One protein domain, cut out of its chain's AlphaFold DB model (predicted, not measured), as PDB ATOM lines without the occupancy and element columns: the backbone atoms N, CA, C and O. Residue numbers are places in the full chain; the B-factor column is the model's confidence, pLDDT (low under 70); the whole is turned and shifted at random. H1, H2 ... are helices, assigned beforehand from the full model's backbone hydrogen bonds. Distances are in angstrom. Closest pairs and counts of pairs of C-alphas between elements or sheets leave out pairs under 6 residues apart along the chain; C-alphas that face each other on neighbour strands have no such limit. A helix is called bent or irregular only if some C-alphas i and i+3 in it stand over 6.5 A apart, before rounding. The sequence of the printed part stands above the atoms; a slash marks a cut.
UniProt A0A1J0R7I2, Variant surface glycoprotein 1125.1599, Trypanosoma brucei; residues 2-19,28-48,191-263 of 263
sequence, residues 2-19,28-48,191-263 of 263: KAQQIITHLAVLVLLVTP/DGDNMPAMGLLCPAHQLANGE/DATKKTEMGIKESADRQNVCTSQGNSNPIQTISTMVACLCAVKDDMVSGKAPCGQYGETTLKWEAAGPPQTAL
ATOM      1  N   LYS A   2      -7.266  44.424 -53.774       46.66
ATOM      2  CA  LYS A   2      -7.723  43.296 -54.622       46.66
ATOM      3  C   LYS A   2      -8.845  42.515 -53.913       46.66
ATOM      4  O   LYS A   2      -8.724  42.286 -52.714       46.66
ATOM      5  N   ALA A   3      -9.881  42.050 -54.627       43.09
ATOM      6  CA  ALA A   3     -11.004  41.262 -54.068       43.09
ATOM      7  C   ALA A   3     -10.545  40.109 -53.152       43.09
ATOM      8  O   ALA A   3     -11.118  39.850 -52.097       43.09
ATOM      9  N   GLN A   4      -9.420  39.491 -53.506       45.66
ATOM     10  CA  GLN A   4      -8.785  38.423 -52.744       45.66
ATOM     11  C   GLN A   4      -8.322  38.846 -51.339       45.66
ATOM     12  O   GLN A   4      -8.372  38.034 -50.422       45.66
ATOM     13  N   GLN A   5      -7.931  40.108 -51.127       45.47
ATOM     14  CA  GLN A   5      -7.568  40.629 -49.800       45.47
ATOM     15  C   GLN A   5      -8.800  40.769 -48.893       45.47
ATOM     16  O   GLN A   5      -8.730  40.412 -47.721       45.47
ATOM     17  N   ILE A   6      -9.942  41.207 -49.440       51.94
ATOM     18  CA  ILE A   6     -11.211  41.324 -48.697       51.94
ATOM     19  C   ILE A   6     -11.697  39.936 -48.264       51.94
ATOM     20  O   ILE A   6     -12.012  39.728 -47.092       51.94
ATOM     21  N   ILE A   7     -11.673  38.968 -49.188       51.22
ATOM     22  CA  ILE A   7     -12.013  37.566 -48.907       51.22
ATOM     23  C   ILE A   7     -11.088  36.997 -47.825       51.22
ATOM     24  O   ILE A   7     -11.557  36.356 -46.890       51.22
ATOM     25  N   THR A   8      -9.783  37.275 -47.908       47.88
ATOM     26  CA  THR A   8      -8.805  36.796 -46.919       47.88
ATOM     27  C   THR A   8      -9.086  37.370 -45.529       47.88
ATOM     28  O   THR A   8      -9.062  36.627 -44.552       47.88
ATOM     29  N   HIS A   9      -9.405  38.661 -45.417       48.00
ATOM     30  CA  HIS A   9      -9.717  39.282 -44.127       48.00
ATOM     31  C   HIS A   9     -11.011  38.747 -43.509       48.00
ATOM     32  O   HIS A   9     -11.021  38.438 -42.319       48.00
ATOM     33  N   LEU A  10     -12.068  38.566 -44.305       50.28
ATOM     34  CA  LEU A  10     -13.328  37.995 -43.822       50.28
ATOM     35  C   LEU A  10     -13.177  36.514 -43.446       50.28
ATOM     36  O   LEU A  10     -13.663  36.103 -42.397       50.28
ATOM     37  N   ALA A  11     -12.437  35.729 -44.236       49.91
ATOM     38  CA  ALA A  11     -12.147  34.331 -43.925       49.91
ATOM     39  C   ALA A  11     -11.346  34.181 -42.621       49.91
ATOM     40  O   ALA A  11     -11.661  33.316 -41.808       49.91
ATOM     41  N   VAL A  12     -10.352  35.047 -42.386       45.84
ATOM     42  CA  VAL A  12      -9.598  35.088 -41.121       45.84
ATOM     43  C   VAL A  12     -10.513  35.459 -39.951       45.84
ATOM     44  O   VAL A  12     -10.434  34.825 -38.904       45.84
ATOM     45  N   LEU A  13     -11.416  36.428 -40.126       42.81
ATOM     46  CA  LEU A  13     -12.346  36.841 -39.072       42.81
ATOM     47  C   LEU A  13     -13.323  35.722 -38.689       42.81
ATOM     48  O   LEU A  13     -13.537  35.501 -37.502       42.81
ATOM     49  N   VAL A  14     -13.843  34.973 -39.671       46.72
ATOM     50  CA  VAL A  14     -14.710  33.798 -39.458       46.72
ATOM     51  C   VAL A  14     -13.944  32.654 -38.785       46.72
ATOM     52  O   VAL A  14     -14.438  32.080 -37.818       46.72
ATOM     53  N   LEU A  15     -12.712  32.365 -39.221       47.53
ATOM     54  CA  LEU A  15     -11.855  31.333 -38.618       47.53
ATOM     55  C   LEU A  15     -11.500  31.629 -37.149       47.53
ATOM     56  O   LEU A  15     -11.327  30.698 -36.363       47.53
ATOM     57  N   LEU A  16     -11.400  32.908 -36.770       37.97
ATOM     58  CA  LEU A  16     -11.088  33.341 -35.401       37.97
ATOM     59  C   LEU A  16     -12.272  33.213 -34.427       37.97
ATOM     60  O   LEU A  16     -12.051  33.141 -33.219       37.97
ATOM     61  N   VAL A  17     -13.509  33.177 -34.930       37.12
ATOM     62  CA  VAL A  17     -14.744  33.076 -34.124       37.12
ATOM     63  C   VAL A  17     -15.451  31.730 -34.250       37.12
ATOM     64  O   VAL A  17     -16.306  31.415 -33.422       37.12
ATOM     65  N   THR A  18     -15.080  30.887 -35.219       44.41
ATOM     66  CA  THR A  18     -15.504  29.486 -35.222       44.41
ATOM     67  C   THR A  18     -14.825  28.739 -34.069       44.41
ATOM     68  O   THR A  18     -13.592  28.701 -34.014       44.41
ATOM     69  N   PRO A  19     -15.582  28.126 -33.138       41.34
ATOM     70  CA  PRO A  19     -14.991  27.302 -32.094       41.34
ATOM     71  C   PRO A  19     -14.156  26.186 -32.733       41.34
ATOM     72  O   PRO A  19     -14.558  25.620 -33.751       41.34
ATOM     73  N   ASP A  28     -29.285  21.690 -35.568       85.06
ATOM     74  CA  ASP A  28     -30.077  22.745 -36.192       85.06
ATOM     75  C   ASP A  28     -29.755  24.087 -35.522       85.06
ATOM     76  O   ASP A  28     -29.718  24.189 -34.294       85.06
ATOM     77  N   GLY A  29     -29.457  25.093 -36.337       78.69
ATOM     78  CA  GLY A  29     -29.117  26.436 -35.888       78.69
ATOM     79  C   GLY A  29     -27.702  26.640 -35.325       78.69
ATOM     80  O   GLY A  29     -27.338  27.782 -35.031       78.69
ATOM     81  N   ASP A  30     -26.873  25.596 -35.201       83.44
ATOM     82  CA  ASP A  30     -25.516  25.701 -34.625       83.44
ATOM     83  C   ASP A  30     -24.610  26.694 -35.381       83.44
ATOM     84  O   ASP A  30     -23.712  27.297 -34.788       83.44
ATOM     85  N   ASN A  31     -24.854  26.895 -36.679       81.12
ATOM     86  CA  ASN A  31     -24.088  27.791 -37.542       81.12
ATOM     87  C   ASN A  31     -24.747  29.169 -37.735       81.12
ATOM     88  O   ASN A  31     -24.174  30.019 -38.421       81.12
ATOM     89  N   MET A  32     -25.894  29.452 -37.099       75.12
ATOM     90  CA  MET A  32     -26.520  30.786 -37.138       75.12
ATOM     91  C   MET A  32     -25.585  31.921 -36.677       75.12
ATOM     92  O   MET A  32     -25.583  32.968 -37.326       75.12
ATOM     93  N   PRO A  33     -24.747  31.768 -35.627       72.19
ATOM     94  CA  PRO A  33     -23.805  32.821 -35.245       72.19
ATOM     95  C   PRO A  33     -22.772  33.134 -36.335       72.19
ATOM     96  O   PRO A  33     -22.454  34.300 -36.560       72.19
ATOM     97  N   ALA A  34     -22.281  32.112 -37.047       67.62
ATOM     98  CA  ALA A  34     -21.380  32.306 -38.181       67.62
ATOM     99  C   ALA A  34     -22.105  33.008 -39.342       67.62
ATOM    100  O   ALA A  34     -21.557  33.930 -39.941       67.62
ATOM    101  N   MET A  35     -23.366  32.647 -39.598       68.62
ATOM    102  CA  MET A  35     -24.204  33.340 -40.580       68.62
ATOM    103  C   MET A  35     -24.464  34.802 -40.229       68.62
ATOM    104  O   MET A  35     -24.412  35.647 -41.116       68.62
ATOM    105  N   GLY A  36     -24.645  35.137 -38.950       62.84
ATOM    106  CA  GLY A  36     -24.786  36.526 -38.501       62.84
ATOM    107  C   GLY A  36     -23.610  37.426 -38.906       62.84
ATOM    108  O   GLY A  36     -23.800  38.622 -39.115       62.84
ATOM    109  N   LEU A  37     -22.415  36.854 -39.086       58.19
ATOM    110  CA  LEU A  37     -21.222  37.570 -39.551       58.19
ATOM    111  C   LEU A  37     -21.133  37.668 -41.082       58.19
ATOM    112  O   LEU A  37     -20.502  38.587 -41.600       58.19
ATOM    113  N   LEU A  38     -21.760  36.739 -41.806       65.06
ATOM    114  CA  LEU A  38     -21.736  36.670 -43.271       65.06
ATOM    115  C   LEU A  38     -22.914  37.413 -43.922       65.06
ATOM    116  O   LEU A  38     -22.776  37.931 -45.033       65.06
ATOM    117  N   CYS A  39     -24.049  37.530 -43.227       64.56
ATOM    118  CA  CYS A  39     -25.244  38.228 -43.704       64.56
ATOM    119  C   CYS A  39     -24.988  39.684 -44.137       64.56
ATOM    120  O   CYS A  39     -25.478  40.052 -45.207       64.56
ATOM    121  N   PRO A  40     -24.209  40.515 -43.410       62.72
ATOM    122  CA  PRO A  40     -23.925  41.883 -43.847       62.72
ATOM    123  C   PRO A  40     -23.220  41.953 -45.207       62.72
ATOM    124  O   PRO A  40     -23.512  42.842 -46.003       62.72
ATOM    125  N   ALA A  41     -22.338  40.994 -45.515       60.78
ATOM    126  CA  ALA A  41     -21.689  40.925 -46.820       60.78
ATOM    127  C   ALA A  41     -22.710  40.595 -47.923       60.78
ATOM    128  O   ALA A  41     -22.779  41.299 -48.926       60.78
ATOM    129  N   HIS A  42     -23.572  39.594 -47.712       65.38
ATOM    130  CA  HIS A  42     -24.647  39.262 -48.656       65.38
ATOM    131  C   HIS A  42     -25.629  40.421 -48.883       65.38
ATOM    132  O   HIS A  42     -25.982  40.721 -50.025       65.38
ATOM    133  N   GLN A  43     -26.034  41.111 -47.814       66.69
ATOM    134  CA  GLN A  43     -26.888  42.298 -47.900       66.69
ATOM    135  C   GLN A  43     -26.218  43.415 -48.704       66.69
ATOM    136  O   GLN A  43     -26.881  44.064 -49.512       66.69
ATOM    137  N   LEU A  44     -24.906  43.598 -48.547       63.19
ATOM    138  CA  LEU A  44     -24.148  44.586 -49.307       63.19
ATOM    139  C   LEU A  44     -24.130  44.273 -50.813       63.19
ATOM    140  O   LEU A  44     -24.323  45.183 -51.612       63.19
ATOM    141  N   ALA A  45     -23.961  43.011 -51.225       66.62
ATOM    142  CA  ALA A  45     -24.001  42.648 -52.652       66.62
ATOM    143  C   ALA A  45     -25.399  42.710 -53.281       66.62
ATOM    144  O   ALA A  45     -25.516  42.979 -54.481       66.62
ATOM    145  N   ASN A  46     -26.439  42.438 -52.492       69.00
ATOM    146  CA  ASN A  46     -27.828  42.454 -52.957       69.00
ATOM    147  C   ASN A  46     -28.451  43.856 -52.907       69.00
ATOM    148  O   ASN A  46     -29.444  44.111 -53.586       69.00
ATOM    149  N   GLY A  47     -27.869  44.764 -52.125       62.25
ATOM    150  CA  GLY A  47     -28.302  46.147 -51.998       62.25
ATOM    151  C   GLY A  47     -27.822  47.062 -53.127       62.25
ATOM    152  O   GLY A  47     -26.922  46.764 -53.922       62.25
ATOM    153  N   GLU A  48     -28.417  48.251 -53.188       60.91
ATOM    154  CA  GLU A  48     -27.878  49.331 -54.003       60.91
ATOM    155  C   GLU A  48     -26.683  49.969 -53.273       60.91
ATOM    156  O   GLU A  48     -26.856  50.788 -52.379       60.91
ATOM    157  N   ASP A 191     -25.987  32.258 -58.439       90.50
ATOM    158  CA  ASP A 191     -26.323  31.415 -59.584       90.50
ATOM    159  C   ASP A 191     -25.576  30.076 -59.494       90.50
ATOM    160  O   ASP A 191     -24.374  29.988 -59.753       90.50
ATOM    161  N   ALA A 192     -26.298  29.007 -59.149       88.12
ATOM    162  CA  ALA A 192     -25.726  27.667 -59.014       88.12
ATOM    163  C   ALA A 192     -25.161  27.109 -60.337       88.12
ATOM    164  O   ALA A 192     -24.329  26.199 -60.319       88.12
ATOM    165  N   THR A 193     -25.567  27.656 -61.493       88.75
ATOM    166  CA  THR A 193     -25.015  27.269 -62.801       88.75
ATOM    167  C   THR A 193     -23.604  27.826 -63.022       88.75
ATOM    168  O   THR A 193     -22.829  27.249 -63.781       88.75
ATOM    169  N   LYS A 194     -23.221  28.876 -62.281       89.19
ATOM    170  CA  LYS A 194     -21.903  29.533 -62.308       89.19
ATOM    171  C   LYS A 194     -20.937  28.999 -61.247       89.19
ATOM    172  O   LYS A 194     -20.035  29.696 -60.786       89.19
ATOM    173  N   LYS A 195     -21.087  27.733 -60.861       86.56
ATOM    174  CA  LYS A 195     -20.302  27.084 -59.796       86.56
ATOM    175  C   LYS A 195     -18.777  27.228 -59.950       86.56
ATOM    176  O   LYS A 195     -18.086  27.412 -58.953       86.56
ATOM    177  N   THR A 196     -18.243  27.230 -61.172       88.00
ATOM    178  CA  THR A 196     -16.804  27.441 -61.419       88.00
ATOM    179  C   THR A 196     -16.341  28.848 -61.049       88.00
ATOM    180  O   THR A 196     -15.276  28.996 -60.454       88.00
ATOM    181  N   GLU A 197     -17.156  29.868 -61.326       88.25
ATOM    182  CA  GLU A 197     -16.924  31.260 -60.914       88.25
ATOM    183  C   GLU A 197     -16.994  31.380 -59.380       88.25
ATOM    184  O   GLU A 197     -16.197  32.095 -58.778       88.25
ATOM    185  N   MET A 198     -17.849  30.586 -58.723       81.56
ATOM    186  CA  MET A 198     -17.925  30.472 -57.256       81.56
ATOM    187  C   MET A 198     -16.722  29.742 -56.613       81.56
ATOM    188  O   MET A 198     -16.673  29.577 -55.390       81.56
ATOM    189  N   GLY A 199     -15.756  29.276 -57.414       78.56
ATOM    190  CA  GLY A 199     -14.595  28.506 -56.959       78.56
ATOM    191  C   GLY A 199     -14.864  27.012 -56.755       78.56
ATOM    192  O   GLY A 199     -14.031  26.309 -56.181       78.56
ATOM    193  N   ILE A 200     -16.007  26.506 -57.221       83.50
ATOM    194  CA  ILE A 200     -16.403  25.100 -57.119       83.50
ATOM    195  C   ILE A 200     -16.036  24.389 -58.422       83.50
ATOM    196  O   ILE A 200     -16.542  24.708 -59.496       83.50
ATOM    197  N   LYS A 201     -15.141  23.403 -58.335       75.25
ATOM    198  CA  LYS A 201     -14.762  22.579 -59.492       75.25
ATOM    199  C   LYS A 201     -15.930  21.690 -59.936       75.25
ATOM    200  O   LYS A 201     -16.766  21.300 -59.125       75.25
ATOM    201  N   GLU A 202     -15.955  21.345 -61.223       63.53
ATOM    202  CA  GLU A 202     -16.952  20.433 -61.796       63.53
ATOM    203  C   GLU A 202     -17.043  19.116 -61.009       63.53
ATOM    204  O   GLU A 202     -16.021  18.507 -60.687       63.53
ATOM    205  N   SER A 203     -18.274  18.697 -60.699       65.38
ATOM    206  CA  SER A 203     -18.597  17.461 -59.966       65.38
ATOM    207  C   SER A 203     -17.981  17.339 -58.563       65.38
ATOM    208  O   SER A 203     -17.869  16.233 -58.036       65.38
ATOM    209  N   ALA A 204     -17.561  18.450 -57.948       74.69
ATOM    210  CA  ALA A 204     -17.017  18.424 -56.599       74.69
ATOM    211  C   ALA A 204     -18.135  18.253 -55.558       74.69
ATOM    212  O   ALA A 204     -19.045  19.082 -55.447       74.69
ATOM    213  N   ASP A 205     -18.048  17.179 -54.775       82.56
ATOM    214  CA  ASP A 205     -18.913  16.985 -53.616       82.56
ATOM    215  C   ASP A 205     -18.629  18.028 -52.520       82.56
ATOM    216  O   ASP A 205     -17.567  18.662 -52.461       82.56
ATOM    217  N   ARG A 206     -19.593  18.181 -51.607       84.81
ATOM    218  CA  ARG A 206     -19.494  19.105 -50.474       84.81
ATOM    219  C   ARG A 206     -18.208  18.910 -49.673       84.81
ATOM    220  O   ARG A 206     -17.613  19.886 -49.231       84.81
ATOM    221  N   GLN A 207     -17.784  17.671 -49.428       80.44
ATOM    222  CA  GLN A 207     -16.627  17.400 -48.575       80.44
ATOM    223  C   GLN A 207     -15.340  17.936 -49.206       80.44
ATOM    224  O   GLN A 207     -14.543  18.572 -48.514       80.44
ATOM    225  N   ASN A 208     -15.170  17.734 -50.508       78.50
ATOM    226  CA  ASN A 208     -14.023  18.194 -51.278       78.50
ATOM    227  C   ASN A 208     -13.971  19.721 -51.411       78.50
ATOM    228  O   ASN A 208     -12.881  20.291 -51.444       78.50
ATOM    229  N   VAL A 209     -15.125  20.391 -51.451       78.94
ATOM    230  CA  VAL A 209     -15.203  21.860 -51.524       78.94
ATOM    231  C   VAL A 209     -15.057  22.523 -50.155       78.94
ATOM    232  O   VAL A 209     -14.465  23.591 -50.050       78.94
ATOM    233  N   CYS A 210     -15.595  21.910 -49.103       78.31
ATOM    234  CA  CYS A 210     -15.762  22.558 -47.800       78.31
ATOM    235  C   CYS A 210     -14.718  22.161 -46.757       78.31
ATOM    236  O   CYS A 210     -14.753  22.662 -45.633       78.31
ATOM    237  N   THR A 211     -13.795  21.269 -47.110       70.38
ATOM    238  CA  THR A 211     -12.703  20.842 -46.232       70.38
ATOM    239  C   THR A 211     -11.382  21.337 -46.800       70.38
ATOM    240  O   THR A 211     -11.048  21.052 -47.948       70.38
ATOM    241  N   SER A 212     -10.596  22.056 -45.998       56.16
ATOM    242  CA  SER A 212      -9.230  22.417 -46.384       56.16
ATOM    243  C   SER A 212      -8.378  21.157 -46.545       56.16
ATOM    244  O   SER A 212      -8.292  20.353 -45.613       56.16
ATOM    245  N   GLN A 213      -7.710  21.000 -47.688       54.59
ATOM    246  CA  GLN A 213      -6.693  19.964 -47.872       54.59
ATOM    247  C   GLN A 213      -5.301  20.595 -47.733       54.59
ATOM    248  O   GLN A 213      -4.864  21.369 -48.582       54.59
ATOM    249  N   GLY A 214      -4.587  20.276 -46.650       55.00
ATOM    250  CA  GLY A 214      -3.257  20.835 -46.385       55.00
ATOM    251  C   GLY A 214      -3.283  22.349 -46.123       55.00
ATOM    252  O   GLY A 214      -4.114  22.833 -45.363       55.00
ATOM    253  N   ASN A 215      -2.365  23.097 -46.748       46.12
ATOM    254  CA  ASN A 215      -2.193  24.544 -46.534       46.12
ATOM    255  C   ASN A 215      -3.083  25.425 -47.434       46.12
ATOM    256  O   ASN A 215      -2.870  26.635 -47.492       46.12
ATOM    257  N   SER A 216      -4.040  24.855 -48.174       47.16
ATOM    258  CA  SER A 216      -4.934  25.615 -49.054       47.16
ATOM    259  C   SER A 216      -6.387  25.549 -48.578       47.16
ATOM    260  O   SER A 216      -6.923  24.486 -48.264       47.16
ATOM    261  N   ASN A 217      -7.036  26.716 -48.529       53.28
ATOM    262  CA  ASN A 217      -8.483  26.808 -48.387       53.28
ATOM    263  C   ASN A 217      -9.107  26.804 -49.797       53.28
ATOM    264  O   ASN A 217      -8.849  27.742 -50.556       53.28
ATOM    265  N   PRO A 218      -9.877  25.769 -50.178       60.97
ATOM    266  CA  PRO A 218     -10.535  25.709 -51.483       60.97
ATOM    267  C   PRO A 218     -11.704  26.697 -51.631       60.97
ATOM    268  O   PRO A 218     -12.147  26.928 -52.752       60.97
ATOM    269  N   ILE A 219     -12.196  27.296 -50.541       67.06
ATOM    270  CA  ILE A 219     -13.322  28.236 -50.559       67.06
ATOM    271  C   ILE A 219     -12.843  29.606 -51.049       67.06
ATOM    272  O   ILE A 219     -12.004  30.246 -50.413       67.06
ATOM    273  N   GLN A 220     -13.400  30.068 -52.171       69.94
ATOM    274  CA  GLN A 220     -12.974  31.308 -52.836       69.94
ATOM    275  C   GLN A 220     -13.994  32.448 -52.750       69.94
ATOM    276  O   GLN A 220     -13.642  33.587 -53.042       69.94
ATOM    277  N   THR A 221     -15.232  32.174 -52.332       76.75
ATOM    278  CA  THR A 221     -16.311  33.170 -52.274       76.75
ATOM    279  C   THR A 221     -17.130  33.038 -50.992       76.75
ATOM    280  O   THR A 221     -17.147  31.986 -50.344       76.75
ATOM    281  N   ILE A 222     -17.830  34.114 -50.619       76.75
ATOM    282  CA  ILE A 222     -18.697  34.117 -49.430       76.75
ATOM    283  C   ILE A 222     -19.909  33.200 -49.630       76.75
ATOM    284  O   ILE A 222     -20.254  32.453 -48.721       76.75
ATOM    285  N   SER A 223     -20.495  33.161 -50.827       80.88
ATOM    286  CA  SER A 223     -21.587  32.230 -51.150       80.88
ATOM    287  C   SER A 223     -21.168  30.762 -51.016       80.88
ATOM    288  O   SER A 223     -21.919  29.969 -50.452       80.88
ATOM    289  N   THR A 224     -19.950  30.398 -51.434       81.38
ATOM    290  CA  THR A 224     -19.410  29.044 -51.222       81.38
ATOM    291  C   THR A 224     -19.168  28.768 -49.737       81.38
ATOM    292  O   THR A 224     -19.445  27.668 -49.266       81.38
ATOM    293  N   MET A 225     -18.730  29.765 -48.961       79.50
ATOM    294  CA  MET A 225     -18.597  29.640 -47.505       79.50
ATOM    295  C   MET A 225     -19.949  29.385 -46.825       79.50
ATOM    296  O   MET A 225     -20.057  28.479 -45.998       79.50
ATOM    297  N   VAL A 226     -20.986  30.133 -47.209       81.75
ATOM    298  CA  VAL A 226     -22.362  29.939 -46.731       81.75
ATOM    299  C   VAL A 226     -22.871  28.549 -47.109       81.75
ATOM    300  O   VAL A 226     -23.341  27.817 -46.240       81.75
ATOM    301  N   ALA A 227     -22.698  28.125 -48.364       85.94
ATOM    302  CA  ALA A 227     -23.073  26.780 -48.801       85.94
ATOM    303  C   ALA A 227     -22.360  25.695 -47.974       85.94
ATOM    304  O   ALA A 227     -22.984  24.725 -47.550       85.94
ATOM    305  N   CYS A 228     -21.077  25.877 -47.661       83.06
ATOM    306  CA  CYS A 228     -20.321  24.938 -46.839       83.06
ATOM    307  C   CYS A 228     -20.799  24.850 -45.388       83.06
ATOM    308  O   CYS A 228     -20.843  23.755 -44.817       83.06
ATOM    309  N   LEU A 229     -21.167  25.980 -44.786       82.50
ATOM    310  CA  LEU A 229     -21.661  26.026 -43.412       82.50
ATOM    311  C   LEU A 229     -23.090  25.496 -43.298       82.50
ATOM    312  O   LEU A 229     -23.429  24.856 -42.304       82.50
ATOM    313  N   CYS A 230     -23.923  25.752 -44.296       85.31
ATOM    314  CA  CYS A 230     -25.363  25.627 -44.137       85.31
ATOM    315  C   CYS A 230     -25.985  24.480 -44.922       85.31
ATOM    316  O   CYS A 230     -26.996  23.937 -44.481       85.31
ATOM    317  N   ALA A 231     -25.401  24.093 -46.056       88.12
ATOM    318  CA  ALA A 231     -25.893  22.951 -46.805       88.12
ATOM    319  C   ALA A 231     -25.442  21.648 -46.144       88.12
ATOM    320  O   ALA A 231     -24.305  21.525 -45.676       88.12
ATOM    321  N   VAL A 232     -26.314  20.648 -46.153       86.94
ATOM    322  CA  VAL A 232     -25.966  19.268 -45.805       86.94
ATOM    323  C   VAL A 232     -25.611  18.476 -47.064       86.94
ATOM    324  O   VAL A 232     -25.805  18.945 -48.184       86.94
ATOM    325  N   LYS A 233     -25.074  17.268 -46.891       85.88
ATOM    326  CA  LYS A 233     -24.827  16.334 -48.001       85.88
ATOM    327  C   LYS A 233     -26.126  15.970 -48.744       85.88
ATOM    328  O   LYS A 233     -27.206  15.980 -48.154       85.88
ATOM    329  N   ASP A 234     -26.013  15.657 -50.025       84.50
ATOM    330  CA  ASP A 234     -27.133  15.357 -50.931       84.50
ATOM    331  C   ASP A 234     -28.020  14.201 -50.425       84.50
ATOM    332  O   ASP A 234     -29.256  14.293 -50.377       84.50
ATOM    333  N   ASP A 235     -27.379  13.144 -49.935       82.56
ATOM    334  CA  ASP A 235     -27.985  11.924 -49.406       82.56
ATOM    335  C   ASP A 235     -28.479  12.048 -47.946       82.56
ATOM    336  O   ASP A 235     -28.881  11.056 -47.334       82.56
ATOM    337  N   MET A 236     -28.480  13.251 -47.354       80.31
ATOM    338  CA  MET A 236     -29.001  13.461 -46.000       80.31
ATOM    339  C   MET A 236     -30.521  13.229 -45.977       80.31
ATOM    340  O   MET A 236     -31.292  13.952 -46.618       80.31
ATOM    341  N   VAL A 237     -30.954  12.201 -45.241       69.50
ATOM    342  CA  VAL A 237     -32.367  11.781 -45.167       69.50
ATOM    343  C   VAL A 237     -33.120  12.488 -44.034       69.50
ATOM    344  O   VAL A 237     -34.313  12.748 -44.152       69.50
ATOM    345  N   SER A 238     -32.438  12.826 -42.937       71.50
ATOM    346  CA  SER A 238     -33.031  13.567 -41.823       71.50
ATOM    347  C   SER A 238     -33.060  15.072 -42.104       71.50
ATOM    348  O   SER A 238     -32.083  15.641 -42.594       71.50
ATOM    349  N   GLY A 239     -34.190  15.709 -41.778       72.06
ATOM    350  CA  GLY A 239     -34.354  17.162 -41.829       72.06
ATOM    351  C   GLY A 239     -33.298  17.843 -40.967       72.06
ATOM    352  O   GLY A 239     -33.287  17.626 -39.753       72.06
ATOM    353  N   LYS A 240     -32.378  18.586 -41.588       81.69
ATOM    354  CA  LYS A 240     -31.293  19.276 -40.890       81.69
ATOM    355  C   LYS A 240     -31.047  20.649 -41.482       81.69
ATOM    356  O   LYS A 240     -30.866  20.782 -42.690       81.69
ATOM    357  N   ALA A 241     -30.982  21.638 -40.603       87.00
ATOM    358  CA  ALA A 241     -30.808  23.038 -40.944       87.00
ATOM    359  C   ALA A 241     -29.711  23.659 -40.060       87.00
ATOM    360  O   ALA A 241     -30.015  24.375 -39.108       87.00
ATOM    361  N   PRO A 242     -28.416  23.423 -40.351       85.88
ATOM    362  CA  PRO A 242     -27.317  23.967 -39.546       85.88
ATOM    363  C   PRO A 242     -27.363  25.492 -39.371       85.88
ATOM    364  O   PRO A 242     -26.929  26.008 -38.348       85.88
ATOM    365  N   CYS A 243     -27.900  26.213 -40.355       84.44
ATOM    366  CA  CYS A 243     -28.054  27.671 -40.332       84.44
ATOM    367  C   CYS A 243     -29.504  28.144 -40.175       84.44
ATOM    368  O   CYS A 243     -29.748  29.344 -40.252       84.44
ATOM    369  N   GLY A 244     -30.445  27.217 -39.990       79.81
ATOM    370  CA  GLY A 244     -31.875  27.491 -39.906       79.81
ATOM    371  C   GLY A 244     -32.466  27.084 -38.561       79.81
ATOM    372  O   GLY A 244     -31.784  26.499 -37.714       79.81
ATOM    373  N   GLN A 245     -33.739  27.398 -38.346       71.56
ATOM    374  CA  GLN A 245     -34.453  26.961 -37.147       71.56
ATOM    375  C   GLN A 245     -34.790  25.461 -37.190       71.56
ATOM    376  O   GLN A 245     -34.809  24.818 -38.242       71.56
ATOM    377  N   TYR A 246     -35.068  24.886 -36.017       57.06
ATOM    378  CA  TYR A 246     -35.464  23.483 -35.888       57.06
ATOM    379  C   TYR A 246     -36.696  23.169 -36.753       57.06
ATOM    380  O   TYR A 246     -37.755  23.768 -36.570       57.06
ATOM    381  N   GLY A 247     -36.565  22.200 -37.666       59.94
ATOM    382  CA  GLY A 247     -37.649  21.766 -38.555       59.94
ATOM    383  C   GLY A 247     -37.767  22.523 -39.884       59.94
ATOM    384  O   GLY A 247     -38.696  22.240 -40.638       59.94
ATOM    385  N   GLU A 248     -36.851  23.446 -40.198       64.44
ATOM    386  CA  GLU A 248     -36.787  24.086 -41.519       64.44
ATOM    387  C   GLU A 248     -36.346  23.124 -42.636       64.44
ATOM    388  O   GLU A 248     -35.744  22.070 -42.396       64.44
ATOM    389  N   THR A 249     -36.661  23.492 -43.884       69.50
ATOM    390  CA  THR A 249     -36.307  22.720 -45.079       69.50
ATOM    391  C   THR A 249     -34.795  22.549 -45.178       69.50
ATOM    392  O   THR A 249     -34.038  23.517 -45.170       69.50
ATOM    393  N   THR A 250     -34.358  21.303 -45.331       79.81
ATOM    394  CA  THR A 250     -32.953  20.965 -45.539       79.81
ATOM    395  C   THR A 250     -32.414  21.628 -46.806       79.81
ATOM    396  O   THR A 250     -32.800  21.243 -47.912       79.81
ATOM    397  N   LEU A 251     -31.464  22.556 -46.664       87.44
ATOM    398  CA  LEU A 251     -30.649  22.989 -47.795       87.44
ATOM    399  C   LEU A 251     -29.656  21.880 -48.132       87.44
ATOM    400  O   LEU A 251     -28.798  21.534 -47.317       87.44
ATOM    401  N   LYS A 252     -29.767  21.312 -49.329       88.50
ATOM    402  CA  LYS A 252     -28.910  20.214 -49.774       88.50
ATOM    403  C   LYS A 252     -27.852  20.705 -50.743       88.50
ATOM    404  O   LYS A 252     -28.124  21.526 -51.613       88.50
ATOM    405  N   TRP A 253     -26.647  20.172 -50.588       89.75
ATOM    406  CA  TRP A 253     -25.681  20.134 -51.674       89.75
ATOM    407  C   TRP A 253     -26.240  19.243 -52.781       89.75
ATOM    408  O   TRP A 253     -26.840  18.213 -52.482       89.75
ATOM    409  N   GLU A 254     -26.054  19.622 -54.038       86.38
ATOM    410  CA  GLU A 254     -26.538  18.834 -55.165       86.38
ATOM    411  C   GLU A 254     -25.456  17.860 -55.630       86.38
ATOM    412  O   GLU A 254     -24.262  18.161 -55.583       86.38
ATOM    413  N   ALA A 255     -25.854  16.714 -56.181       77.00
ATOM    414  CA  ALA A 255     -24.905  15.733 -56.715       77.00
ATOM    415  C   ALA A 255     -23.964  16.322 -57.793       77.00
ATOM    416  O   ALA A 255     -22.851  15.841 -57.989       77.00
ATOM    417  N   ALA A 256     -24.402  17.379 -58.490       74.75
ATOM    418  CA  ALA A 256     -23.661  18.032 -59.568       74.75
ATOM    419  C   ALA A 256     -23.108  19.430 -59.211       74.75
ATOM    420  O   ALA A 256     -22.568  20.107 -60.101       74.75
ATOM    421  N   GLY A 257     -23.229  19.887 -57.957       81.69
ATOM    422  CA  GLY A 257     -22.757  21.220 -57.572       81.69
ATOM    423  C   GLY A 257     -23.367  21.805 -56.292       81.69
ATOM    424  O   GLY A 257     -23.951  21.082 -55.489       81.69
ATOM    425  N   PRO A 258     -23.213  23.123 -56.074       86.81
ATOM    426  CA  PRO A 258     -23.769  23.788 -54.899       86.81
ATOM    427  C   PRO A 258     -25.309  23.711 -54.873       86.81
ATOM    428  O   PRO A 258     -25.929  23.360 -55.882       86.81
ATOM    429  N   PRO A 259     -25.941  24.072 -53.741       89.25
ATOM    430  CA  PRO A 259     -27.397  24.143 -53.637       89.25
ATOM    431  C   PRO A 259     -28.042  24.990 -54.747       89.25
ATOM    432  O   PRO A 259     -27.492  26.010 -55.150       89.25
ATOM    433  N   GLN A 260     -29.236  24.638 -55.227       87.50
ATOM    434  CA  GLN A 260     -29.902  25.428 -56.285       87.50
ATOM    435  C   GLN A 260     -30.437  26.785 -55.812       87.50
ATOM    436  O   GLN A 260     -30.721  27.663 -56.622       87.50
ATOM    437  N   THR A 261     -30.577  26.967 -54.503       81.75
ATOM    438  CA  THR A 261     -31.092  28.196 -53.898       81.75
ATOM    439  C   THR A 261     -30.063  28.787 -52.947       81.75
ATOM    440  O   THR A 261     -29.327  28.060 -52.278       81.75
ATOM    441  N   ALA A 262     -29.997  30.118 -52.917       73.62
ATOM    442  CA  ALA A 262     -29.288  30.833 -51.866       73.62
ATOM    443  C   ALA A 262     -30.058  30.717 -50.540       73.62
ATOM    444  O   ALA A 262     -31.280  30.551 -50.554       73.62
ATOM    445  N   LEU A 263     -29.334  30.837 -49.423       66.56
ATOM    446  CA  LEU A 263     -29.916  31.122 -48.107       66.56
ATOM    447  C   LEU A 263     -30.307  32.590 -47.969       66.56
ATOM    448  O   LEU A 263     -29.566  33.443 -48.515       66.56
TER     449      LEU A 263
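Overview. This is residues 2 to 19, 28 to 48 and 191 to 263 of the 263 residues of the protein "Variant surface glycoprotein 1125.1599" of Trypanosoma brucei (UniProt A0A1J0R7I2). With little regular structure, loops, residues 191 to 205 and 231 to 263, wind round a short helix in the middle, H4; H2 packs on one side of it, H3 on another, and H1 is at the rim. Residues 43 to 48 stick out. The 112 printed residues have four named helices, H1 to H4 in chain order, and no named strand: all helix, with 44 residues in them, compact, radius of gyration of the C-alphas 13.7 A, spans 41 by 33 by 29 A.

Along the chain. Find C-alpha 3 at (-11.004, 41.262, -54.068); from there H1 runs 21.9 A to residue 17. H2, residues 32 to 46, spans 19.7 A and is only just irregular: C-alphas 37 and 40 are 6.7 A apart. H3 is residues 206 to 210, and H4, residues 222 to 230, ends at C-alpha 230, (-25.363, 25.627, -44.137).

Arrangement. Look at Val 14 and Ala 34, closest C-alphas at 7.0 A: H1, with residues 14 to 17, and H2, with 34 to 37, only just touch, with 3 pairs within 8 A. H2 touches H4, closest C-alphas Met 35 and Val 226, 7.3 A, at a shallow tilt of 30 degrees, opposite ways. H3 touches H4 at C-alphas 210 and 228, the closest, 5.2 A. Every O i to N i+4 pair is within hydrogen-bond range in H1, H3 and H4; in H2, 8 of 11.

Size, cuts and confidence. The printed part is cut twice: after residue 19, with C-alphas 19 and 28 16.3 A apart across the cut, and after residue 48, with C-alphas 48 and 191 18.8 A apart. The link H3 to H4 is long. Mean pLDDT of the printed part is 70.5; 50 residues are under 70, among them 2 to 19.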